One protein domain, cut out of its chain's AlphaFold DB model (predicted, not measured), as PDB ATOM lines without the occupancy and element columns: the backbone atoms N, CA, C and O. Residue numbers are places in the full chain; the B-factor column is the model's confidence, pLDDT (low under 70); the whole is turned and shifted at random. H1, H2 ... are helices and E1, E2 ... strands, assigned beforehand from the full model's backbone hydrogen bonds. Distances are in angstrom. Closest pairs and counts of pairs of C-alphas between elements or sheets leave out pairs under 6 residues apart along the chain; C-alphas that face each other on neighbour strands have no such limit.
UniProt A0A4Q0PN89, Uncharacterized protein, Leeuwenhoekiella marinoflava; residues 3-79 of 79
ATOM      1  N   LEU A   3     174.503 218.614 134.216       96.44
ATOM      2  CA  LEU A   3     173.688 217.803 135.116       96.44
ATOM      3  C   LEU A   3     173.730 218.448 136.504       96.44
ATOM      4  O   LEU A   3     174.689 218.252 137.245       96.44
ATOM      5  N   MET A   4     172.715 219.237 136.854       96.69
ATOM      6  CA  MET A   4     172.650 219.893 138.161       96.69
ATOM      7  C   MET A   4     172.168 218.884 139.194       96.69
ATOM      8  O   MET A   4     170.996 218.507 139.201       96.69
ATOM      9  N   LEU A   5     173.082 218.420 140.036       96.75
ATOM     10  CA  LEU A   5     172.808 217.389 141.031       96.75
ATOM     11  C   LEU A   5     171.989 217.939 142.207       96.75
ATOM     12  O   LEU A   5     172.109 219.112 142.559       96.75
ATOM     13  N   LYS A   6     171.172 217.078 142.822       95.88
ATOM     14  CA  LYS A   6     170.560 217.345 144.131       95.88
ATOM     15  C   LYS A   6     171.652 217.385 145.200       95.88
ATOM     16  O   LYS A   6     172.678 216.709 145.069       95.88
ATOM     17  N   ASN A   7     171.411 218.130 146.278       93.50
ATOM     18  CA  ASN A   7     172.314 218.169 147.429       93.50
ATOM     19  C   ASN A   7     172.593 216.749 147.954       93.50
ATOM     20  O   ASN A   7     171.704 215.898 147.938       93.50
ATOM     21  N   GLY A   8     173.829 216.498 148.393       93.19
ATOM     22  CA  GLY A   8     174.253 215.190 148.907       93.19
ATOM     23  C   GLY A   8     174.735 214.186 147.853       93.19
ATOM     24  O   GLY A   8     174.934 213.034 148.205       93.19
ATOM     25  N   ASN A   9     174.928 214.605 146.594       95.44
ATOM     26  CA  ASN A   9     175.491 213.765 145.520       95.44
ATOM     27  C   ASN A   9     176.859 214.293 145.028       95.44
ATOM     28  O   ASN A   9     177.167 214.266 143.831       95.44
ATOM     29  N   ASP A  10     177.659 214.865 145.929       93.50
ATOM     30  CA  ASP A  10     178.943 215.497 145.596       93.50
ATOM     31  C   ASP A  10     179.993 214.495 145.101       93.50
ATOM     32  O   ASP A  10     180.870 214.860 144.323       93.50
ATOM     33  N   GLU A  11     179.859 213.216 145.451       94.00
ATOM     34  CA  GLU A  11     180.684 212.117 144.949       94.00
ATOM     35  C   GLU A  11     180.546 211.897 143.435       94.00
ATOM     36  O   GLU A  11     181.387 211.252 142.807       94.00
ATOM     37  N   LEU A  12     179.484 212.433 142.826       94.94
ATOM     38  CA  LEU A  12     179.284 212.393 141.380       94.94
ATOM     39  C   LEU A  12     179.858 213.614 140.663       94.94
ATOM     40  O   LEU A  12     179.902 213.610 139.431       94.94
ATOM     41  N   LYS A  13     180.279 214.652 141.395       94.88
ATOM     42  CA  LYS A  13     180.914 215.841 140.821       94.88
ATOM     43  C   LYS A  13     182.339 215.530 140.384       94.88
ATOM     44  O   LYS A  13     183.005 214.649 140.921       94.88
ATOM     45  N   PHE A  14     182.826 216.284 139.403       92.19
ATOM     46  CA  PHE A  14     184.233 216.219 139.033       92.19
ATOM     47  C   PHE A  14     185.040 217.183 139.902       92.19
ATOM     48  O   PHE A  14     184.646 218.335 140.095       92.19
ATOM     49  N   LYS A  15     186.174 216.712 140.420       91.94
ATOM     50  CA  LYS A  15     187.153 217.552 141.110       91.94
ATOM     51  C   LYS A  15     188.137 218.099 140.083       91.94
ATOM     52  O   LYS A  15     188.634 217.344 139.247       91.94
ATOM     53  N   SER A  16     188.399 219.402 140.117       89.31
ATOM     54  CA  SER A  16     189.446 219.965 139.261       89.31
ATOM     55  C   SER A  16     190.826 219.472 139.718       89.31
ATOM     56  O   SER A  16     191.099 219.476 140.916       89.31
ATOM     57  N   PRO A  17     191.734 219.106 138.798       86.56
ATOM     58  CA  PRO A  17     193.112 218.771 139.157       86.56
ATOM     59  C   PRO A  17     193.878 219.938 139.798       86.56
ATOM     60  O   PRO A  17     194.821 219.716 140.544       86.56
ATOM     61  N   SER A  18     193.483 221.180 139.498       89.75
ATOM     62  CA  SER A  18     194.180 222.401 139.925       89.75
ATOM     63  C   SER A  18     193.520 223.127 141.099       89.75
ATOM     64  O   SER A  18     194.018 224.161 141.538       89.75
ATOM     65  N   SER A  19     192.382 222.637 141.600       88.50
ATOM     66  CA  SER A  19     191.686 223.251 142.734       88.50
ATOM     67  C   SER A  19     190.787 222.244 143.437       88.50
ATOM     68  O   SER A  19     190.150 221.438 142.766       88.50
ATOM     69  N   ASP A  20     190.567 222.403 144.741       88.31
ATOM     70  CA  ASP A  20     189.604 221.584 145.494       88.31
ATOM     71  C   ASP A  20     188.125 221.842 145.153       88.31
ATOM     72  O   ASP A  20     187.221 221.315 145.798       88.31
ATOM     73  N   LYS A  21     187.848 222.633 144.112       91.50
ATOM     74  CA  LYS A  21     186.489 222.898 143.648       91.50
ATOM     75  C   LYS A  21     185.888 221.659 142.984       91.50
ATOM     76  O   LYS A  21     186.510 221.019 142.130       91.50
ATOM     77  N   LEU A  22     184.643 221.382 143.359       92.69
ATOM     78  CA  LEU A  22     183.788 220.371 142.754       92.69
ATOM     79  C   LEU A  22     182.850 221.014 141.740       92.69
ATOM     80  O   LEU A  22     182.279 222.078 141.978       92.69
ATOM     81  N   PHE A  23     182.645 220.327 140.627       93.19
ATOM     82  CA  PHE A  23     181.854 220.828 139.519       93.19
ATOM     83  C   PHE A  23     180.833 219.792 139.062       93.19
ATOM     84  O   PHE A  23     181.088 218.586 139.039       93.19
ATOM     85  N   ASN A  24     179.663 220.278 138.658       94.25
ATOM     86  CA  ASN A  24     178.608 219.421 138.135       94.25
ATOM     87  C   ASN A  24     179.043 218.722 136.836       94.25
ATOM     88  O   ASN A  24     179.670 219.356 135.982       94.25
ATOM     89  N   PRO A  25     178.683 217.441 136.638       94.50
ATOM     90  CA  PRO A  25     179.001 216.721 135.414       94.50
ATOM     91  C   PRO A  25     178.440 217.399 134.165       94.50
ATOM     92  O   PRO A  25     177.328 217.935 134.154       94.50
ATOM     93  N   VAL A  26     179.199 217.305 133.076       92.44
ATOM     94  CA  VAL A  26     178.801 217.806 131.760       92.44
ATOM     95  C   VAL A  26     178.776 216.656 130.772       92.44
ATOM     96  O   VAL A  26     179.745 215.913 130.642       92.44
ATOM     97  N   TRP A  27     177.670 216.524 130.050       91.56
ATOM     98  CA  TRP A  27     177.535 215.591 128.939       91.56
ATOM     99  C   TRP A  27     177.434 216.349 127.621       91.56
ATOM    100  O   TRP A  27     176.669 217.313 127.475       91.56
ATOM    101  N   TYR A  28     178.178 215.869 126.633       84.25
ATOM    102  CA  TYR A  28     178.011 216.275 125.247       84.25
ATOM    103  C   TYR A  28     176.914 215.431 124.606       84.25
ATOM    104  O   TYR A  28     176.818 214.228 124.846       84.25
ATOM    105  N   SER A  29     176.076 216.063 123.788       75.69
ATOM    106  CA  SER A  29     175.148 215.303 122.964       75.69
ATOM    107  C   SER A  29     175.935 214.575 121.880       75.69
ATOM    108  O   SER A  29     176.603 215.206 121.059       75.69
ATOM    109  N   TYR A  30     175.821 213.249 121.850       65.88
ATOM    110  CA  TYR A  30     176.330 212.430 120.746       65.88
ATOM    111  C   TYR A  30     175.574 212.701 119.434       65.88
ATOM    112  O   TYR A  30     176.060 212.369 118.361       65.88
ATOM    113  N   LEU A  31     174.404 213.345 119.512       65.06
ATOM    114  CA  LEU A  31     173.541 213.655 118.376       65.06
ATOM    115  C   LEU A  31     173.850 215.016 117.740       65.06
ATOM    116  O   LEU A  31     173.117 215.436 116.857       65.06
ATOM    117  N   LYS A  32     174.926 215.708 118.148       64.62
ATOM    118  CA  LYS A  32     175.286 217.035 117.608       64.62
ATOM    119  C   LYS A  32     175.527 217.065 116.090       64.62
ATOM    120  O   LYS A  32     175.498 218.134 115.500       64.62
ATOM    121  N   PHE A  33     175.804 215.911 115.481       68.31
ATOM    122  CA  PHE A  33     175.979 215.756 114.032       68.31
ATOM    123  C   PHE A  33     174.726 215.230 113.329       68.31
ATOM    124  O   PHE A  33     174.711 215.060 112.113       68.31
ATOM    125  N   ASN A  34     173.686 214.916 114.098       69.56
ATOM    126  CA  ASN A  34     172.434 214.423 113.564       69.56
ATOM    127  C   ASN A  34     171.599 215.611 113.075       69.56
ATOM    128  O   ASN A  34     171.634 216.678 113.677       69.56
ATOM    129  N   ARG A  35     170.825 215.432 112.001       78.19
ATOM    130  CA  ARG A  35     170.020 216.512 111.388       78.19
ATOM    131  C   ARG A  35     168.733 216.837 112.164       78.19
ATOM    132  O   ARG A  35     167.830 217.463 111.621       78.19
ATOM    133  N   TYR A  36     168.623 216.358 113.400       83.69
ATOM    134  CA  TYR A  36     167.464 216.604 114.251       83.69
ATOM    135  C   TYR A  36     167.579 217.962 114.933       83.69
ATOM    136  O   TYR A  36     168.678 218.427 115.232       83.69
ATOM    137  N   ASP A  37     166.432 218.571 115.200       87.50
ATOM    138  CA  ASP A  37     166.348 219.817 115.942       87.50
ATOM    139  C   ASP A  37     166.847 219.653 117.392       87.50
ATOM    140  O   ASP A  37     166.888 218.557 117.968       87.50
ATOM    141  N   GLU A  38     167.258 220.773 117.986       87.44
ATOM    142  CA  GLU A  38     167.854 220.806 119.323       87.44
ATOM    143  C   GLU A  38     166.884 220.354 120.428       87.44
ATOM    144  O   GLU A  38     167.321 219.751 121.413       87.44
ATOM    145  N   GLU A  39     165.577 220.550 120.239       90.38
ATOM    146  CA  GLU A  39     164.534 220.142 121.182       90.38
ATOM    147  C   GLU A  39     164.397 218.619 121.240       90.38
ATOM    148  O   GLU A  39     164.414 218.028 122.329       90.38
ATOM    149  N   ARG A  40     164.350 217.961 120.076       91.06
ATOM    150  CA  ARG A  40     164.333 216.497 119.966       91.06
ATOM    151  C   ARG A  40     165.602 215.873 120.531       91.06
ATOM    152  O   ARG A  40     165.537 214.854 121.228       91.06
ATOM    153  N   ILE A  41     166.759 216.479 120.265       89.69
ATOM    154  CA  ILE A  41     168.032 216.042 120.849       89.69
ATOM    155  C   ILE A  41     167.984 216.160 122.376       89.69
ATOM    156  O   ILE A  41     168.381 215.220 123.071       89.69
ATOM    157  N   ALA A  42     167.485 217.277 122.909       92.25
ATOM    158  CA  ALA A  42     167.373 217.477 124.347       92.25
ATOM    159  C   ALA A  42     166.447 216.435 124.990       92.25
ATOM    160  O   ALA A  42     166.832 215.829 125.988       92.25
ATOM    161  N   ALA A  43     165.288 216.150 124.389       93.19
ATOM    162  CA  ALA A  43     164.356 215.131 124.878       93.19
ATOM    163  C   ALA A  43     165.013 213.743 124.988       93.19
ATOM    164  O   ALA A  43     164.948 213.103 126.037       93.19
ATOM    165  N   LYS A  44     165.748 213.309 123.956       92.25
ATOM    166  CA  LYS A  44     166.464 212.020 123.990       92.25
ATOM    167  C   LYS A  44     167.595 211.984 125.016       92.25
ATOM    168  O   LYS A  44     167.874 210.938 125.602       92.25
ATOM    169  N   MET A  45     168.243 213.118 125.264       92.50
ATOM    170  CA  MET A  45     169.248 213.229 126.320       92.50
ATOM    171  C   MET A  45     168.626 213.156 127.720       92.50
ATOM    172  O   MET A  45     169.231 212.542 128.597       92.50
ATOM    173  N   VAL A  46     167.427 213.720 127.926       94.81
ATOM    174  CA  VAL A  46     166.667 213.575 129.183       94.81
ATOM    175  C   VAL A  46     166.360 212.102 129.451       94.81
ATOM    176  O   VAL A  46     166.727 211.600 130.512       94.81
ATOM    177  N   GLU A  47     165.780 211.392 128.475       94.00
ATOM    178  CA  GLU A  47     165.478 209.956 128.596       94.00
ATOM    179  C   GLU A  47     166.734 209.159 128.985       94.00
ATOM    180  O   GLU A  47     166.732 208.382 129.940       94.00
ATOM    181  N   ARG A  48     167.857 209.407 128.295       92.75
ATOM    182  CA  ARG A  48     169.122 208.712 128.563       92.75
ATOM    183  C   ARG A  48     169.652 208.965 129.971       92.75
ATOM    184  O   ARG A  48     170.242 208.066 130.566       92.75
ATOM    185  N   VAL A  49     169.494 210.179 130.493       93.75
ATOM    186  CA  VAL A  49     169.888 210.513 131.867       93.75
ATOM    187  C   VAL A  49     169.015 209.773 132.875       93.75
ATOM    188  O   VAL A  49     169.547 209.198 133.820       93.75
ATOM    189  N   GLN A  50     167.698 209.759 132.665       93.44
ATOM    190  CA  GLN A  50     166.757 209.083 133.560       93.44
ATOM    191  C   GLN A  50     166.977 207.566 133.593       93.44
ATOM    192  O   GLN A  50     166.818 206.950 134.641       93.44
ATOM    193  N   MET A  51     167.410 206.972 132.478       94.56
ATOM    194  CA  MET A  51     167.765 205.550 132.393       94.56
ATOM    195  C   MET A  51     169.178 205.233 132.908       94.56
ATOM    196  O   MET A  51     169.544 204.065 133.039       94.56
ATOM    197  N   ASN A  52     170.012 206.239 133.177       94.44
ATOM    198  CA  ASN A  52     171.379 206.007 133.619       94.44
ATOM    199  C   ASN A  52     171.412 205.695 135.120       94.44
ATOM    200  O   ASN A  52     171.227 206.591 135.941       94.44
ATOM    201  N   SER A  53     171.736 204.455 135.486       94.56
ATOM    202  CA  SER A  53     171.766 203.987 136.881       94.56
ATOM    203  C   SER A  53     172.635 204.833 137.822       94.56
ATOM    204  O   SER A  53     172.332 204.937 139.008       94.56
ATOM    205  N   LYS A  54     173.693 205.483 137.317       94.75
ATOM    206  CA  LYS A  54     174.554 206.353 138.130       94.75
ATOM    207  C   LYS A  54     173.859 207.653 138.532       94.75
ATOM    208  O   LYS A  54     174.149 208.161 139.614       94.75
ATOM    209  N   TYR A  55     172.988 208.188 137.677       94.38
ATOM    210  CA  TYR A  55     172.430 209.541 137.795       94.38
ATOM    211  C   TYR A  55     170.908 209.593 137.980       94.38
ATOM    212  O   TYR A  55     170.382 210.637 138.378       94.38
ATOM    213  N   ALA A  56     170.203 208.493 137.717       92.69
ATOM    214  CA  ALA A  56     168.764 208.375 137.901       92.69
ATOM    215  C   ALA A  56     168.364 208.780 139.330       92.69
ATOM    216  O   ALA A  56     168.953 208.324 140.307       92.69
ATOM    217  N   GLY A  57     167.397 209.696 139.452       93.50
ATOM    218  CA  GLY A  57     166.905 210.215 140.736       93.50
ATOM    219  C   GLY A  57     167.810 211.232 141.453       93.50
ATOM    220  O   GLY A  57     167.338 211.916 142.365       93.50
ATOM    221  N   LYS A  58     169.069 211.397 141.025       96.44
ATOM    222  CA  LYS A  58     170.086 212.233 141.696       96.44
ATOM    223  C   LYS A  58     170.242 213.637 141.109       96.44
ATOM    224  O   LYS A  58     170.932 214.481 141.675       96.44
ATOM    225  N   ILE A  59     169.618 213.897 139.966       96.69
ATOM    226  CA  ILE A  59     169.656 215.189 139.274       96.69
ATOM    227  C   ILE A  59     168.425 216.007 139.655       96.69
ATOM    228  O   ILE A  59     167.319 215.483 139.677       96.69
ATOM    229  N   GLN A  60     168.631 217.288 139.947       96.69
ATOM    230  CA  GLN A  60     167.587 218.280 140.199       96.69
ATOM    231  C   GLN A  60     167.101 218.928 138.899       96.69
ATOM    232  O   GLN A  60     165.908 219.171 138.719       96.69
ATOM    233  N   GLN A  61     168.038 219.268 138.008       96.62
ATOM    234  CA  GLN A  61     167.716 219.820 136.695       96.62
ATOM    235  C   GLN A  61     168.822 219.565 135.664       96.62
ATOM    236  O   GLN A  61     170.002 219.443 135.988       96.62
ATOM    237  N   LEU A  62     168.435 219.536 134.396       96.69
ATOM    238  CA  LEU A  62     169.318 219.501 133.242       96.69
ATOM    239  C   LEU A  62     169.313 220.860 132.558       96.69
ATOM    240  O   LEU A  62     168.253 221.434 132.315       96.69
ATOM    241  N   GLN A  63     170.498 221.354 132.216       96.88
ATOM    242  CA  GLN A  63     170.664 222.605 131.479       96.88
ATOM    243  C   GLN A  63     171.341 222.325 130.137       96.88
ATOM    244  O   GLN A  63     172.422 221.728 130.072       96.88
ATOM    245  N   PHE A  64     170.703 222.733 129.048       94.31
ATOM    246  CA  PHE A  64     171.170 222.505 127.688       94.31
ATOM    247  C   PHE A  64     171.724 223.794 127.101       94.31
ATOM    248  O   PHE A  64     171.079 224.832 127.150       94.31
ATOM    249  N   TYR A  65     172.918 223.706 126.525       92.69
ATOM    250  CA  TYR A  65     173.657 224.835 125.969       92.69
ATOM    251  C   TYR A  65     174.027 224.525 124.528       92.69
ATOM    252  O   TYR A  65     174.296 223.360 124.202       92.69
ATOM    253  N   ARG A  66     174.080 225.562 123.693       87.56
ATOM    254  CA  ARG A  66     174.586 225.445 122.326       87.56
ATOM    255  C   ARG A  66     176.109 225.366 122.357       87.56
ATOM    256  O   ARG A  66     176.769 225.794 123.305       87.56
ATOM    257  N   ASN A  67     176.701 224.746 121.342       79.88
ATOM    258  CA  ASN A  67     178.155 224.744 121.256       79.88
ATOM    259  C   ASN A  67     178.637 226.146 120.860       79.88
ATOM    260  O   ASN A  67     178.047 226.760 119.980       79.88
ATOM    261  N   GLY A  68     179.687 226.648 121.510       82.56
ATOM    262  CA  GLY A  68     180.181 228.015 121.300       82.56
ATOM    263  C   GLY A  68     179.458 229.097 122.112       82.56
ATOM    264  O   GLY A  68     180.095 230.086 122.450       82.56
ATOM    265  N   ASP A  69     178.204 228.882 122.524       85.12
ATOM    266  CA  ASP A  69     177.477 229.787 123.423       85.12
ATOM    267  C   ASP A  69     177.020 229.058 124.692       85.12
ATOM    268  O   ASP A  69     176.082 228.256 124.699       85.12
ATOM    269  N   ARG A  70     177.738 229.338 125.782       84.50
ATOM    270  CA  ARG A  70     177.487 228.778 127.115       84.50
ATOM    271  C   ARG A  70     177.061 229.843 128.123       84.50
ATOM    272  O   ARG A  70     177.034 229.553 129.316       84.50
ATOM    273  N   SER A  71     176.765 231.056 127.654       90.19
ATOM    274  CA  SER A  71     176.356 232.168 128.517       90.19
ATOM    275  C   SER A  71     175.008 231.884 129.184       90.19
ATOM    276  O   SER A  71     174.831 232.139 130.373       90.19
ATOM    277  N   GLN A  72     174.093 231.261 128.437       92.88
ATOM    278  CA  GLN A  72     172.759 230.901 128.894       92.88
ATOM    279  C   GLN A  72     172.305 229.563 128.300       92.88
ATOM    280  O   GLN A  72     172.645 229.237 127.158       92.88
ATOM    281  N   PRO A  73     171.554 228.751 129.062       94.38
ATOM    282  CA  PRO A  73     170.977 227.538 128.519       94.38
ATOM    283  C   PRO A  73     169.822 227.884 127.574       94.38
ATOM    284  O   PRO A  73     168.972 228.702 127.909       94.38
ATOM    285  N   PHE A  74     169.744 227.213 126.423       93.88
ATOM    286  CA  PHE A  74     168.577 227.323 125.542       93.88
ATOM    287  C   PHE A  74     167.374 226.543 126.094       93.88
ATOM    288  O   PHE A  74     166.235 226.850 125.763       93.88
ATOM    289  N   LYS A  75     167.620 225.542 126.956       95.19
ATOM    290  CA  LYS A  75     166.577 224.742 127.604       95.19
ATOM    291  C   LYS A  75     166.982 224.308 129.007       95.19
ATOM    292  O   LYS A  75     168.116 223.882 129.238       95.19
ATOM    293  N   ILE A  76     166.027 224.363 129.933       96.94
ATOM    294  CA  ILE A  76     166.154 223.860 131.305       96.94
ATOM    295  C   ILE A  76     165.037 222.844 131.548       96.94
ATOM    296  O   ILE A  76     163.876 223.120 131.261       96.94
ATOM    297  N   VAL A  77     165.382 221.674 132.084       96.88
ATOM    298  CA  VAL A  77     164.427 220.606 132.414       96.88
ATOM    299  C   VAL A  77     164.599 220.230 133.877       96.88
ATOM    300  O   VAL A  77     165.694 219.846 134.276       96.88
ATOM    301  N   ARG A  78     163.542 220.331 134.685       95.88
ATOM    302  CA  ARG A  78     163.545 219.864 136.081       95.88
ATOM    303  C   ARG A  78     163.194 218.376 136.121       95.88
ATOM    304  O   ARG A  78     162.311 217.961 135.372       95.88
ATOM    305  N   LEU A  79     163.908 217.605 136.945       91.06
ATOM    306  CA  LEU A  79     163.759 216.149 137.090       91.06
ATOM    307  C   LEU A  79     163.365 215.749 138.514       91.06
ATOM    308  O   LEU A  79     163.674 216.516 139.455       91.06
TER     309      LEU A  79
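AT A GLANCE: This is residues 3 to 79 of the 79 residues of an uncharacterized protein of Leeuwenhoekiella marinoflava (UniProt A0A4Q0PN89). A small three-stranded sheet has helix H1 over one face, two layers; the hairpin E2 and E3 lies away from that sheet, at one end of the longest axis. The printed part has 77 residues with one named helix and five named strands, in the order E1 E2 E3 H1 E4 E5. The sheet runs E1 E4 E5, antiparallel; the class is mixed, with under half of the residues in named elements. The whole is compact, radius of gyration of the C-alphas 13.2 A, spans 39 by 27 by 19 A.

HOW THE PARTS SIT: E1, residues 3 to 5, is the antiparallel neighbour of E4, residues 59 to 64; N 4 and O 61 are within hydrogen-bond range at 2.9 A. E2, residues 14 to 16, and E3, residues 19 to 23, form an antiparallel hairpin, N 14 to O 23 2.9 A. H1, residues 38 to 50, is on the sheet at a height of 9.7 A; its closest C-alpha pair with E4 is Ala 42 and Phe 64, 7.1 A. Every O i to N i+4 pair in H1 is within hydrogen-bond range. E5, residues 75 to 78, forms an antiparallel hairpin with E4, N 62 to O 77 2.8 A.

IN THESE COORDINATES: E1 begins at C-alpha 3 (173.688, 217.803, 135.116). H1 is 18.5 A long and E4 13.8 A. E5 ends at C-alpha 78 (163.545, 219.864, 136.081).

THE WHOLE: The printed part has no cut. The E3 to H1 link is long. Residues 30 to 34 have pLDDT under 70.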